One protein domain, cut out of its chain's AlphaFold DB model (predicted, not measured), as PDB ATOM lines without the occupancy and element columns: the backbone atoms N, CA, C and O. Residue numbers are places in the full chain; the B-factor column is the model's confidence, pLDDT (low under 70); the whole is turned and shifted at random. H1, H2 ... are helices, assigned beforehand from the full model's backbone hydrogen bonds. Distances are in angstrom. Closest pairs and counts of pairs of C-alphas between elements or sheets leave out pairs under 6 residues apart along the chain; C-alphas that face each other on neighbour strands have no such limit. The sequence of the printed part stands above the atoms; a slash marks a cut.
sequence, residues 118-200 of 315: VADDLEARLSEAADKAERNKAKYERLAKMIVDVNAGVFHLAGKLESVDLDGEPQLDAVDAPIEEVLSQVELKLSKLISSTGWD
ATOM      1  N   VAL A 118      73.606 -69.505  14.367       83.25
ATOM      2  CA  VAL A 118      73.122 -68.619  13.297       83.25
ATOM      3  C   VAL A 118      71.594 -68.634  13.200       83.25
ATOM      4  O   VAL A 118      71.001 -67.589  12.960       83.25
ATOM      5  N   ALA A 119      70.945 -69.787  13.383       83.81
ATOM      6  CA  ALA A 119      69.485 -69.860  13.421       83.81
ATOM      7  C   ALA A 119      68.914 -69.083  14.619       83.81
ATOM      8  O   ALA A 119      68.043 -68.244  14.418       83.81
ATOM      9  N   ASP A 120      69.469 -69.283  15.815       88.75
ATOM     10  CA  ASP A 120      69.082 -68.582  17.043       88.75
ATOM     11  C   ASP A 120      69.308 -67.057  16.898       88.75
ATOM     12  O   ASP A 120      68.446 -66.258  17.261       88.75
ATOM     13  N   ASP A 121      70.423 -66.632  16.288       90.75
ATOM     14  CA  ASP A 121      70.722 -65.220  16.003       90.75
ATOM     15  C   ASP A 121      69.734 -64.612  14.992       90.75
ATOM     16  O   ASP A 121      69.339 -63.449  15.116       90.75
ATOM     17  N   LEU A 122      69.335 -65.375  13.969       91.75
ATOM     18  CA  LEU A 122      68.339 -64.940  12.988       91.75
ATOM     19  C   LEU A 122      66.942 -64.848  13.611       91.75
ATOM     20  O   LEU A 122      66.235 -63.878  13.346       91.75
ATOM     21  N   GLU A 123      66.565 -65.805  14.459       94.31
ATOM     22  CA  GLU A 123      65.312 -65.775  15.218       94.31
ATOM     23  C   GLU A 123      65.268 -64.569  16.165       94.31
ATOM     24  O   GLU A 123      64.274 -63.840  16.186       94.31
ATOM     25  N   ALA A 124      66.367 -64.284  16.871       95.25
ATOM     26  CA  ALA A 124      66.476 -63.114  17.739       95.25
ATOM     27  C   ALA A 124      66.316 -61.799  16.955       95.25
ATOM     28  O   ALA A 124      65.533 -60.932  17.349       95.25
ATOM     29  N   ARG A 125      66.996 -61.664  15.807       96.25
ATOM     30  CA  ARG A 125      66.871 -60.481  14.934       96.25
ATOM     31  C   ARG A 125      65.466 -60.325  14.362       96.25
ATOM     32  O   ARG A 125      64.985 -59.201  14.233       96.25
ATOM     33  N   LEU A 126      64.812 -61.431  14.012       96.44
ATOM     34  CA  LEU A 126      63.443 -61.419  13.507       96.44
ATOM     35  C   LEU A 126      62.468 -60.962  14.595       96.44
ATOM     36  O   LEU A 126      61.630 -60.103  14.326       96.44
ATOM     37  N   SER A 127      62.619 -61.467  15.822       97.06
ATOM     38  CA  SER A 127      61.817 -61.034  16.971       97.06
ATOM     39  C   SER A 127      62.004 -59.543  17.264       97.06
ATOM     40  O   SER A 127      61.025 -58.822  17.425       97.06
ATOM     41  N   GLU A 128      63.246 -59.050  17.275       97.12
ATOM     42  CA  GLU A 128      63.530 -57.629  17.512       97.12
ATOM     43  C   GLU A 128      62.931 -56.734  16.412       97.12
ATOM     44  O   GLU A 128      62.345 -55.683  16.693       97.12
ATOM     45  N   ALA A 129      63.046 -57.155  15.149       95.62
ATOM     46  CA  ALA A 129      62.464 -56.437  14.023       95.62
ATOM     47  C   ALA A 129      60.928 -56.409  14.091       95.62
ATOM     48  O   ALA A 129      60.335 -55.358  13.832       95.62
ATOM     49  N   ALA A 130      60.294 -57.520  14.478       96.81
ATOM     50  CA  ALA A 130      58.848 -57.612  14.661       96.81
ATOM     51  C   ALA A 130      58.357 -56.686  15.784       96.81
ATOM     52  O   ALA A 130      57.452 -55.880  15.563       96.81
ATOM     53  N   ASP A 131      59.018 -56.698  16.945       97.44
ATOM     54  CA  ASP A 131      58.689 -55.809  18.065       97.44
ATOM     55  C   ASP A 131      58.820 -54.331  17.679       97.44
ATOM     56  O   ASP A 131      57.996 -53.487  18.046       97.44
ATOM     57  N   LYS A 132      59.869 -53.985  16.924       97.38
ATOM     58  CA  LYS A 132      60.079 -52.617  16.441       97.38
ATOM     59  C   LYS A 132      59.009 -52.205  15.431       97.38
ATOM     60  O   LYS A 132      58.550 -51.059  15.481       97.38
ATOM     61  N   ALA A 133      58.608 -53.109  14.542       95.94
ATOM     62  CA  ALA A 133      57.537 -52.870  13.585       95.94
ATOM     63  C   ALA A 133      56.203 -52.623  14.302       95.94
ATOM     64  O   ALA A 133      55.552 -51.618  14.019       95.94
ATOM     65  N   GLU A 134      55.854 -53.448  15.291       97.12
ATOM     66  CA  GLU A 134      54.608 -53.303  16.049       97.12
ATOM     67  C   GLU A 134      54.576 -51.993  16.852       97.12
ATOM     68  O   GLU A 134      53.604 -51.237  16.808       97.12
ATOM     69  N   ARG A 135      55.690 -51.629  17.504       95.81
ATOM     70  CA  ARG A 135      55.813 -50.332  18.195       95.81
ATOM     71  C   ARG A 135      55.649 -49.150  17.243       95.81
ATOM     72  O   ARG A 135      55.058 -48.139  17.624       95.81
ATOM     73  N   ASN A 136      56.198 -49.239  16.035       96.31
ATOM     74  CA  ASN A 136      56.065 -48.180  15.040       96.31
ATOM     75  C   ASN A 136      54.638 -48.104  14.495       96.31
ATOM     76  O   ASN A 136      54.091 -47.007  14.420       96.31
ATOM     77  N   LYS A 137      54.009 -49.245  14.204       97.38
ATOM     78  CA  LYS A 137      52.605 -49.325  13.794       97.38
ATOM     79  C   LYS A 137      51.693 -48.644  14.815       97.38
ATOM     80  O   LYS A 137      50.972 -47.719  14.454       97.38
ATOM     81  N   ALA A 138      51.833 -48.976  16.099       95.75
ATOM     82  CA  ALA A 138      51.053 -48.351  17.166       95.75
ATOM     83  C   ALA A 138      51.269 -46.824  17.266       95.75
ATOM     84  O   ALA A 138      50.341 -46.084  17.590       95.75
ATOM     85  N   LYS A 139      52.483 -46.319  16.993       96.69
ATOM     86  CA  LYS A 139      52.749 -44.867  16.940       96.69
ATOM     87  C   LYS A 139      52.054 -44.209  15.751       96.69
ATOM     88  O   LYS A 139      51.445 -43.156  15.925       96.69
ATOM     89  N   TYR A 140      52.132 -44.818  14.570       96.50
ATOM     90  CA  TYR A 140      51.498 -44.283  13.368       96.50
ATOM     91  C   TYR A 140      49.976 -44.323  13.452       96.50
ATOM     92  O   TYR A 140      49.337 -43.362  13.048       96.50
ATOM     93  N   GLU A 141      49.389 -45.350  14.067       96.69
ATOM     94  CA  GLU A 141      47.948 -45.392  14.336       96.69
ATOM     95  C   GLU A 141      47.499 -44.254  15.263       96.69
ATOM     96  O   GLU A 141      46.462 -43.635  15.026       96.69
ATOM     97  N   ARG A 142      48.283 -43.925  16.300       96.12
ATOM     98  CA  ARG A 142      47.992 -42.765  17.166       96.12
ATOM     99  C   ARG A 142      48.107 -41.445  16.411       96.12
ATOM    100  O   ARG A 142      47.235 -40.595  16.562       96.12
ATOM    101  N   LEU A 143      49.160 -41.274  15.608       96.31
ATOM    102  CA  LEU A 143      49.341 -40.074  14.788       96.31
ATOM    103  C   LEU A 143      48.221 -39.926  13.755       96.31
ATOM    104  O   LEU A 143      47.713 -38.827  13.578       96.31
ATOM    105  N   ALA A 144      47.784 -41.021  13.131       95.50
ATOM    106  CA  ALA A 144      46.667 -41.012  12.195       95.50
ATOM    107  C   ALA A 144      45.372 -40.538  12.868       95.50
ATOM    108  O   ALA A 144      44.699 -39.663  12.332       95.50
ATOM    109  N   LYS A 145      45.057 -41.039  14.073       95.88
ATOM    110  CA  LYS A 145      43.902 -40.561  14.857       95.88
ATOM    111  C   LYS A 145      44.012 -39.072  15.185       95.88
ATOM    112  O   LYS A 145      43.061 -38.334  14.968       95.88
ATOM    113  N   MET A 146      45.188 -38.620  15.622       95.75
ATOM    114  CA  MET A 146      45.428 -37.205  15.912       95.75
ATOM    115  C   MET A 146      45.242 -36.321  14.672       95.75
ATOM    116  O   MET A 146      44.670 -35.246  14.782       95.75
ATOM    117  N   ILE A 147      45.684 -36.768  13.494       93.00
ATOM    118  CA  ILE A 147      45.468 -36.040  12.236       93.00
ATOM    119  C   ILE A 147      43.975 -35.966  11.902       93.00
ATOM    120  O   ILE A 147      43.505 -34.906  11.505       93.00
ATOM    121  N   VAL A 148      43.212 -37.044  12.106       93.50
ATOM    122  CA  VAL A 148      41.750 -37.020  11.923       93.50
ATOM    123  C   VAL A 148      41.098 -35.993  12.855       93.50
ATOM    124  O   VAL A 148      40.289 -35.188  12.395       93.50
ATOM    125  N   ASP A 149      41.494 -35.964  14.130       93.38
ATOM    126  CA  ASP A 149      40.981 -34.998  15.109       93.38
ATOM    127  C   ASP A 149      41.356 -33.550  14.743       93.38
ATOM    128  O   ASP A 149      40.525 -32.644  14.841       93.38
ATOM    129  N   VAL A 150      42.592 -33.322  14.281       93.69
ATOM    130  CA  VAL A 150      43.055 -32.010  13.803       93.69
ATOM    131  C   VAL A 150      42.257 -31.580  12.577       93.69
ATOM    132  O   VAL A 150      41.743 -30.465  12.571       93.69
ATOM    133  N   ASN A 151      42.084 -32.453  11.583       91.00
ATOM    134  CA  ASN A 151      41.317 -32.150  10.376       91.00
ATOM    135  C   ASN A 151      39.873 -31.768  10.723       91.00
ATOM    136  O   ASN A 151      39.379 -30.739  10.265       91.00
ATOM    137  N   ALA A 152      39.220 -32.535  11.601       90.75
ATOM    138  CA  ALA A 152      37.890 -32.196  12.102       90.75
ATOM    139  C   ALA A 152      37.880 -30.830  12.810       90.75
ATOM    140  O   ALA A 152      36.998 -30.008  12.563       90.75
ATOM    141  N   GLY A 153      38.881 -30.548  13.651       91.06
ATOM    142  CA  GLY A 153      39.054 -29.254  14.310       91.06
ATOM    143  C   GLY A 153      39.196 -28.086  13.328       91.06
ATOM    144  O   GLY A 153      38.553 -27.052  13.517       91.06
ATOM    145  N   VAL A 154      39.977 -28.258  12.258       90.94
ATOM    146  CA  VAL A 154      40.143 -27.263  11.188       90.94
ATOM    147  C   VAL A 154      38.825 -27.028  10.452       90.94
ATOM    148  O   VAL A 154      38.426 -25.874  10.309       90.94
ATOM    149  N   PHE A 155      38.090 -28.080  10.076       88.88
ATOM    150  CA  PHE A 155      36.770 -27.931   9.450       88.88
ATOM    151  C   PHE A 155      35.762 -27.230  10.367       88.88
ATOM    152  O   PHE A 155      35.015 -26.355   9.928       88.88
ATOM    153  N   HIS A 156      35.774 -27.540  11.666       89.75
ATOM    154  CA  HIS A 156      34.940 -26.842  12.645       89.75
ATOM    155  C   HIS A 156      35.298 -25.355  12.777       89.75
ATOM    156  O   HIS A 156      34.399 -24.525  12.937       89.75
ATOM    157  N   LEU A 157      36.587 -24.999  12.733       89.31
ATOM    158  CA  LEU A 157      37.025 -23.601  12.731       89.31
ATOM    159  C   LEU A 157      36.616 -22.891  11.438       89.31
ATOM    160  O   LEU A 157      36.075 -21.790  11.514       89.31
ATOM    161  N   ALA A 158      36.805 -23.532  10.284       87.81
ATOM    162  CA  ALA A 158      36.401 -23.004   8.985       87.81
ATOM    163  C   ALA A 158      34.899 -22.687   8.948       87.81
ATOM    164  O   ALA A 158      34.531 -21.568   8.597       87.81
ATOM    165  N   GLY A 159      34.045 -23.601   9.425       86.62
ATOM    166  CA  GLY A 159      32.600 -23.366   9.527       86.62
ATOM    167  C   GLY A 159      32.229 -22.224  10.482       86.62
ATOM    168  O   GLY A 159      31.348 -21.424  10.190       86.62
ATOM    169  N   LYS A 160      32.931 -22.062  11.614       88.31
ATOM    170  CA  LYS A 160      32.700 -20.915  12.521       88.31
ATOM    171  C   LYS A 160      33.131 -19.572  11.931       88.31
ATOM    172  O   LYS A 160      32.639 -18.537  12.369       88.31
ATOM    173  N   LEU A 161      34.070 -19.590  10.991       86.19
ATOM    174  CA  LEU A 161      34.616 -18.411  10.323       86.19
ATOM    175  C   LEU A 161      34.000 -18.204   8.931       86.19
ATOM    176  O   LEU A 161      34.478 -17.368   8.166       86.19
ATOM    177  N   GLU A 162      32.940 -18.936   8.587       82.50
ATOM    178  CA  GLU A 162      32.264 -18.835   7.291       82.50
ATOM    179  C   GLU A 162      31.786 -17.401   7.016       82.50
ATOM    180  O   GLU A 162      32.002 -16.882   5.928       82.50
ATOM    181  N   SER A 163      31.277 -16.708   8.039       81.06
ATOM    182  CA  SER A 163      30.799 -15.322   7.941       81.06
ATOM    183  C   SER A 163      31.902 -14.256   7.853       81.06
ATOM    184  O   SER A 163      31.598 -13.063   7.855       81.06
ATOM    185  N   VAL A 164      33.179 -14.645   7.895       80.75
ATOM    186  CA  VAL A 164      34.320 -13.724   7.835       80.75
ATOM    187  C   VAL A 164      34.860 -13.726   6.414       80.75
ATOM    188  O   VAL A 164      35.540 -14.667   6.006       80.75
ATOM    189  N   ASP A 165      34.579 -12.661   5.675       77.50
ATOM    190  CA  ASP A 165      35.046 -12.526   4.297       77.50
ATOM    191  C   ASP A 165      36.478 -11.999   4.249       77.50
ATOM    192  O   ASP A 165      36.830 -11.042   4.944       77.50
ATOM    193  N   LEU A 166      37.314 -12.620   3.423       75.06
ATOM    194  CA  LEU A 166      38.651 -12.131   3.098       75.06
ATOM    195  C   LEU A 166      38.547 -11.259   1.845       75.06
ATOM    196  O   LEU A 166      37.976 -11.671   0.839       75.06
ATOM    197  N   ASP A 167      39.073 -10.037   1.908       67.25
ATOM    198  CA  ASP A 167      39.002  -9.123   0.769       67.25
ATOM    199  C   ASP A 167      40.015  -9.580  -0.292       67.25
ATOM    200  O   ASP A 167      41.219  -9.405  -0.117       67.25
ATOM    201  N   GLY A 168      39.533 -10.177  -1.387       62.56
ATOM    202  CA  GLY A 168      40.353 -10.535  -2.551       62.56
ATOM    203  C   GLY A 168      40.805 -11.997  -2.657       62.56
ATOM    204  O   GLY A 168      41.429 -12.333  -3.662       62.56
ATOM    205  N   GLU A 169      40.457 -12.870  -1.705       62.88
ATOM    206  CA  GLU A 169      40.660 -14.323  -1.825       62.88
ATOM    207  C   GLU A 169      39.335 -15.068  -2.064       62.88
ATOM    208  O   GLU A 169      38.323 -14.725  -1.449       62.88
ATOM    209  N   PRO A 170      39.311 -16.093  -2.940       64.62
ATOM    210  CA  PRO A 170      38.134 -16.934  -3.111       64.62
ATOM    211  C   PRO A 170      37.867 -17.726  -1.825       64.62
ATOM    212  O   PRO A 170      38.767 -18.378  -1.293       64.62
ATOM    213  N   GLN A 171      36.629 -17.687  -1.325       63.47
ATOM    214  CA  GLN A 171      36.201 -18.583  -0.249       63.47
ATOM    215  C   GLN A 171      36.342 -20.027  -0.747       63.47
ATOM    216  O   GLN A 171      35.737 -20.386  -1.757       63.47
ATOM    217  N   LEU A 172      37.178 -20.831  -0.084       65.69
ATOM    218  CA  LEU A 172      37.283 -22.252  -0.401       65.69
ATOM    219  C   LEU A 172      36.096 -22.993   0.208       65.69
ATOM    220  O   LEU A 172      35.777 -22.816   1.388       65.69
ATOM    221  N   ASP A 173      35.501 -23.881  -0.583       66.81
ATOM    222  CA  ASP A 173      34.599 -24.897  -0.062       66.81
ATOM    223  C   ASP A 173      35.420 -25.875   0.777       66.81
ATOM    224  O   ASP A 173      36.175 -26.704   0.263       66.81
ATOM    225  N   ALA A 174      35.273 -25.773   2.098       65.94
ATOM    226  CA  ALA A 174      36.045 -26.555   3.058       65.94
ATOM    227  C   ALA A 174      35.889 -28.076   2.875       65.94
ATOM    228  O   ALA A 174      36.689 -28.825   3.410       65.94
ATOM    229  N   VAL A 175      34.879 -28.552   2.143       65.06
ATOM    230  CA  VAL A 175      34.644 -29.986   1.914       65.06
ATOM    231  C   VAL A 175      35.558 -30.570   0.829       65.06
ATOM    232  O   VAL A 175      35.965 -31.722   0.958       65.06
ATOM    233  N   ASP A 176      35.919 -29.786  -0.191       71.62
ATOM    234  CA  ASP A 176      36.649 -30.272  -1.376       71.62
ATOM    235  C   ASP A 176      38.091 -29.738  -1.475       71.62
ATOM    236  O   ASP A 176      38.867 -30.181  -2.326       71.62
ATOM    237  N   ALA A 177      38.475 -28.801  -0.605       79.19
ATOM    238  CA  ALA A 177      39.814 -28.221  -0.585       79.19
ATOM    239  C   ALA A 177      40.809 -29.050   0.258       79.19
ATOM    240  O   ALA A 177      40.430 -29.628   1.285       79.19
ATOM    241  N   PRO A 178      42.101 -29.099  -0.125       84.81
ATOM    242  CA  PRO A 178      43.134 -29.715   0.702       84.81
ATOM    243  C   PRO A 178      43.225 -29.010   2.064       84.81
ATOM    244  O   PRO A 178      43.110 -27.786   2.170       84.81
ATOM    245  N   ILE A 179      43.419 -29.795   3.128       86.19
ATOM    246  CA  ILE A 179      43.303 -29.318   4.513       86.19
ATOM    247  C   ILE A 179      44.290 -28.187   4.831       86.19
ATOM    248  O   ILE A 179      43.985 -27.313   5.640       86.19
ATOM    249  N   GLU A 180      45.458 -28.180   4.186       88.31
ATOM    250  CA  GLU A 180      46.475 -27.146   4.356       88.31
ATOM    251  C   GLU A 180      45.987 -25.780   3.852       88.31
ATOM    252  O   GLU A 180      46.236 -24.761   4.497       88.31
ATOM    253  N   GLU A 181      45.245 -25.755   2.741       87.19
ATOM    254  CA  GLU A 181      44.657 -24.530   2.191       87.19
ATOM    255  C   GLU A 181      43.504 -24.034   3.070       87.19
ATOM    256  O   GLU A 181      43.436 -22.845   3.388       87.19
ATOM    257  N   VAL A 182      42.651 -24.947   3.556       87.00
ATOM    258  CA  VAL A 182      41.577 -24.613   4.509       87.00
ATOM    259  C   VAL A 182      42.160 -24.030   5.799       87.00
ATOM    260  O   VAL A 182      41.663 -23.022   6.306       87.00
ATOM    261  N   LEU A 183      43.239 -24.619   6.325       89.69
ATOM    262  CA  LEU A 183      43.921 -24.123   7.518       89.69
ATOM    263  C   LEU A 183      44.536 -22.734   7.292       89.69
ATOM    264  O   LEU A 183      44.409 -21.870   8.160       89.69
ATOM    265  N   SER A 184      45.146 -22.496   6.128       89.19
ATOM    266  CA  SER A 184      45.693 -21.182   5.767       89.19
ATOM    267  C   SER A 184      44.598 -20.111   5.699       89.19
ATOM    268  O   SER A 184      44.756 -19.022   6.256       89.19
ATOM    269  N   GLN A 185      43.434 -20.432   5.126       86.81
ATOM    270  CA  GLN A 185      42.296 -19.511   5.126       86.81
ATOM    271  C   GLN A 185      41.742 -19.255   6.530       86.81
ATOM    272  O   GLN A 185      41.406 -18.117   6.863       86.81
ATOM    273  N   VAL A 186      41.663 -20.286   7.377       89.44
ATOM    274  CA  VAL A 186      41.280 -20.137   8.790       89.44
ATOM    275  C   VAL A 186      42.233 -19.177   9.510       89.44
ATOM    276  O   VAL A 186      41.767 -18.291  10.229       89.44
ATOM    277  N   GLU A 187      43.543 -19.292   9.290       89.62
ATOM    278  CA  GLU A 187      44.553 -18.391   9.863       89.62
ATOM    279  C   GLU A 187      44.364 -16.935   9.403       89.62
ATOM    280  O   GLU A 187      44.353 -16.014  10.230       89.62
ATOM    281  N   LEU A 188      44.151 -16.712   8.102       89.56
ATOM    282  CA  LEU A 188      43.906 -15.381   7.538       89.56
ATOM    283  C   LEU A 188      42.621 -14.757   8.098       89.56
ATOM    284  O   LEU A 188      42.620 -13.593   8.521       89.56
ATOM    285  N   LYS A 189      41.532 -15.533   8.168       87.44
ATOM    286  CA  LYS A 189      40.246 -15.085   8.727       87.44
ATOM    287  C   LYS A 189      40.370 -14.728  10.205       87.44
ATOM    288  O   LYS A 189      39.890 -13.669  10.614       87.44
ATOM    289  N   LEU A 190      41.055 -15.553  11.002       88.50
ATOM    290  CA  LEU A 190      41.335 -15.258  12.412       88.50
ATOM    291  C   LEU A 190      42.167 -13.980  12.566       88.50
ATOM    292  O   LEU A 190      41.836 -13.137  13.399       88.50
ATOM    293  N   SER A 191      43.191 -13.791  11.735       88.50
ATOM    294  CA  SER A 191      44.053 -12.603  11.761       88.50
ATOM    295  C   SER A 191      43.285 -11.314  11.438       88.50
ATOM    296  O   SER A 191      43.425 -10.306  12.144       88.50
ATOM    297  N   LYS A 192      42.407 -11.353  10.425       86.00
ATOM    298  CA  LYS A 192      41.490 -10.247  10.096       86.00
ATOM    299  C   LYS A 192      40.548  -9.950  11.265       86.00
ATOM    300  O   LYS A 192      40.366  -8.787  11.629       86.00
ATOM    301  N   LEU A 193      39.998 -10.985  11.901       85.19
ATOM    302  CA  LEU A 193      39.080 -10.842  13.031       85.19
ATOM    303  C   LEU A 193      39.779 -10.221  14.252       85.19
ATOM    304  O   LEU A 193      39.258  -9.262  14.824       85.19
ATOM    305  N   ILE A 194      40.987 -10.673  14.598       84.38
ATOM    306  CA  ILE A 194      41.803 -10.110  15.690       84.38
ATOM    307  C   ILE A 194      42.086  -8.623  15.451       84.38
ATOM    308  O   ILE A 194      41.914  -7.807  16.360       84.38
ATOM    309  N   SER A 195      42.442  -8.264  14.215       84.06
ATOM    310  CA  SER A 195      42.729  -6.879  13.831       84.06
ATOM    311  C   SER A 195      41.474  -6.001  13.867       84.06
ATOM    312  O   SER A 195      41.513  -4.882  14.369       84.06
ATOM    313  N   SER A 196      40.335  -6.520  13.398       81.44
ATOM    314  CA  SER A 196      39.056  -5.793  13.389       81.44
ATOM    315  C   SER A 196      38.434  -5.615  14.776       81.44
ATOM    316  O   SER A 196      37.744  -4.629  15.021       81.44
ATOM    317  N   THR A 197      38.679  -6.547  15.701       78.69
ATOM    318  CA  THR A 197      38.073  -6.522  17.042       78.69
ATOM    319  C   THR A 197      38.930  -5.805  18.079       78.69
ATOM    320  O   THR A 197      38.481  -5.620  19.211       78.69
ATOM    321  N   GLY A 198      40.161  -5.409  17.728       67.88
ATOM    322  CA  GLY A 198      41.109  -4.829  18.679       67.88
ATOM    323  C   GLY A 198      41.426  -5.778  19.837       67.88
ATOM    324  O   GLY A 198      41.727  -5.328  20.939       67.88
ATOM    325  N   TRP A 199      41.323  -7.096  19.625       67.19
ATOM    326  CA  TRP A 199      41.529  -8.087  20.686       67.19
ATOM    327  C   TRP A 199      42.933  -7.987  21.305       67.19
ATOM    328  O   TRP A 199      43.098  -8.145  22.516       67.19
ATOM    329  N   ASP A 200      43.928  -7.644  20.485       63.56
ATOM    330  CA  ASP A 200      45.331  -7.489  20.882       63.56
ATOM    331  C   ASP A 200      45.578  -6.267  21.794       63.56
ATOM    332  O   ASP A 200      46.467  -6.269  22.641       63.56
TER     333      ASP A 200
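What this domain is: This is residues 118 to 200 of the 315 residues of an uncharacterized protein of Perkinsus olseni (UniProt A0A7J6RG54). One long helix, H1, makes the longest axis; its residues 118 to 149 stick out as an arm from a small head. In the head, a long loop, residues 161 to 178, folds back along the end of H1, and the shorter H2 packs slantwise on that end with residues 179 to 186. The printed part has 83 residues with two named helices, H1 then H2, and no named strand: all helix. It is extended, with a radius of gyration of the C-alphas of 22.1 A and spans of 71 by 30 by 18 A.

How they stand to each other: H1, residues 118 to 160, touches H2, residues 179 to 197, with residues 151 to 158 alone; the closest C-alphas, those of Ala 158 and Val 186, are 5.7 A apart. They run the same way at a steep tilt of 42 degrees. In H1 and H2 every O i to N i+4 pair is within hydrogen-bond range.

Where its parts are: H1 is 62.5 A long from C-alpha 118 at (73.122, -68.619, 13.297) to C-alpha 160. H2 is 26.5 A long, ending with C-alpha 197 at (38.073, -6.522, 17.042).

The domain as a whole: The farthest C-alphas, Val 118 and Gly 198, are 71.6 A apart. The printed part has no cut. The link from H1 to H2 is long, 18 residues. pLDDT is under 70 at residues 167 to 175 and 198 to 200.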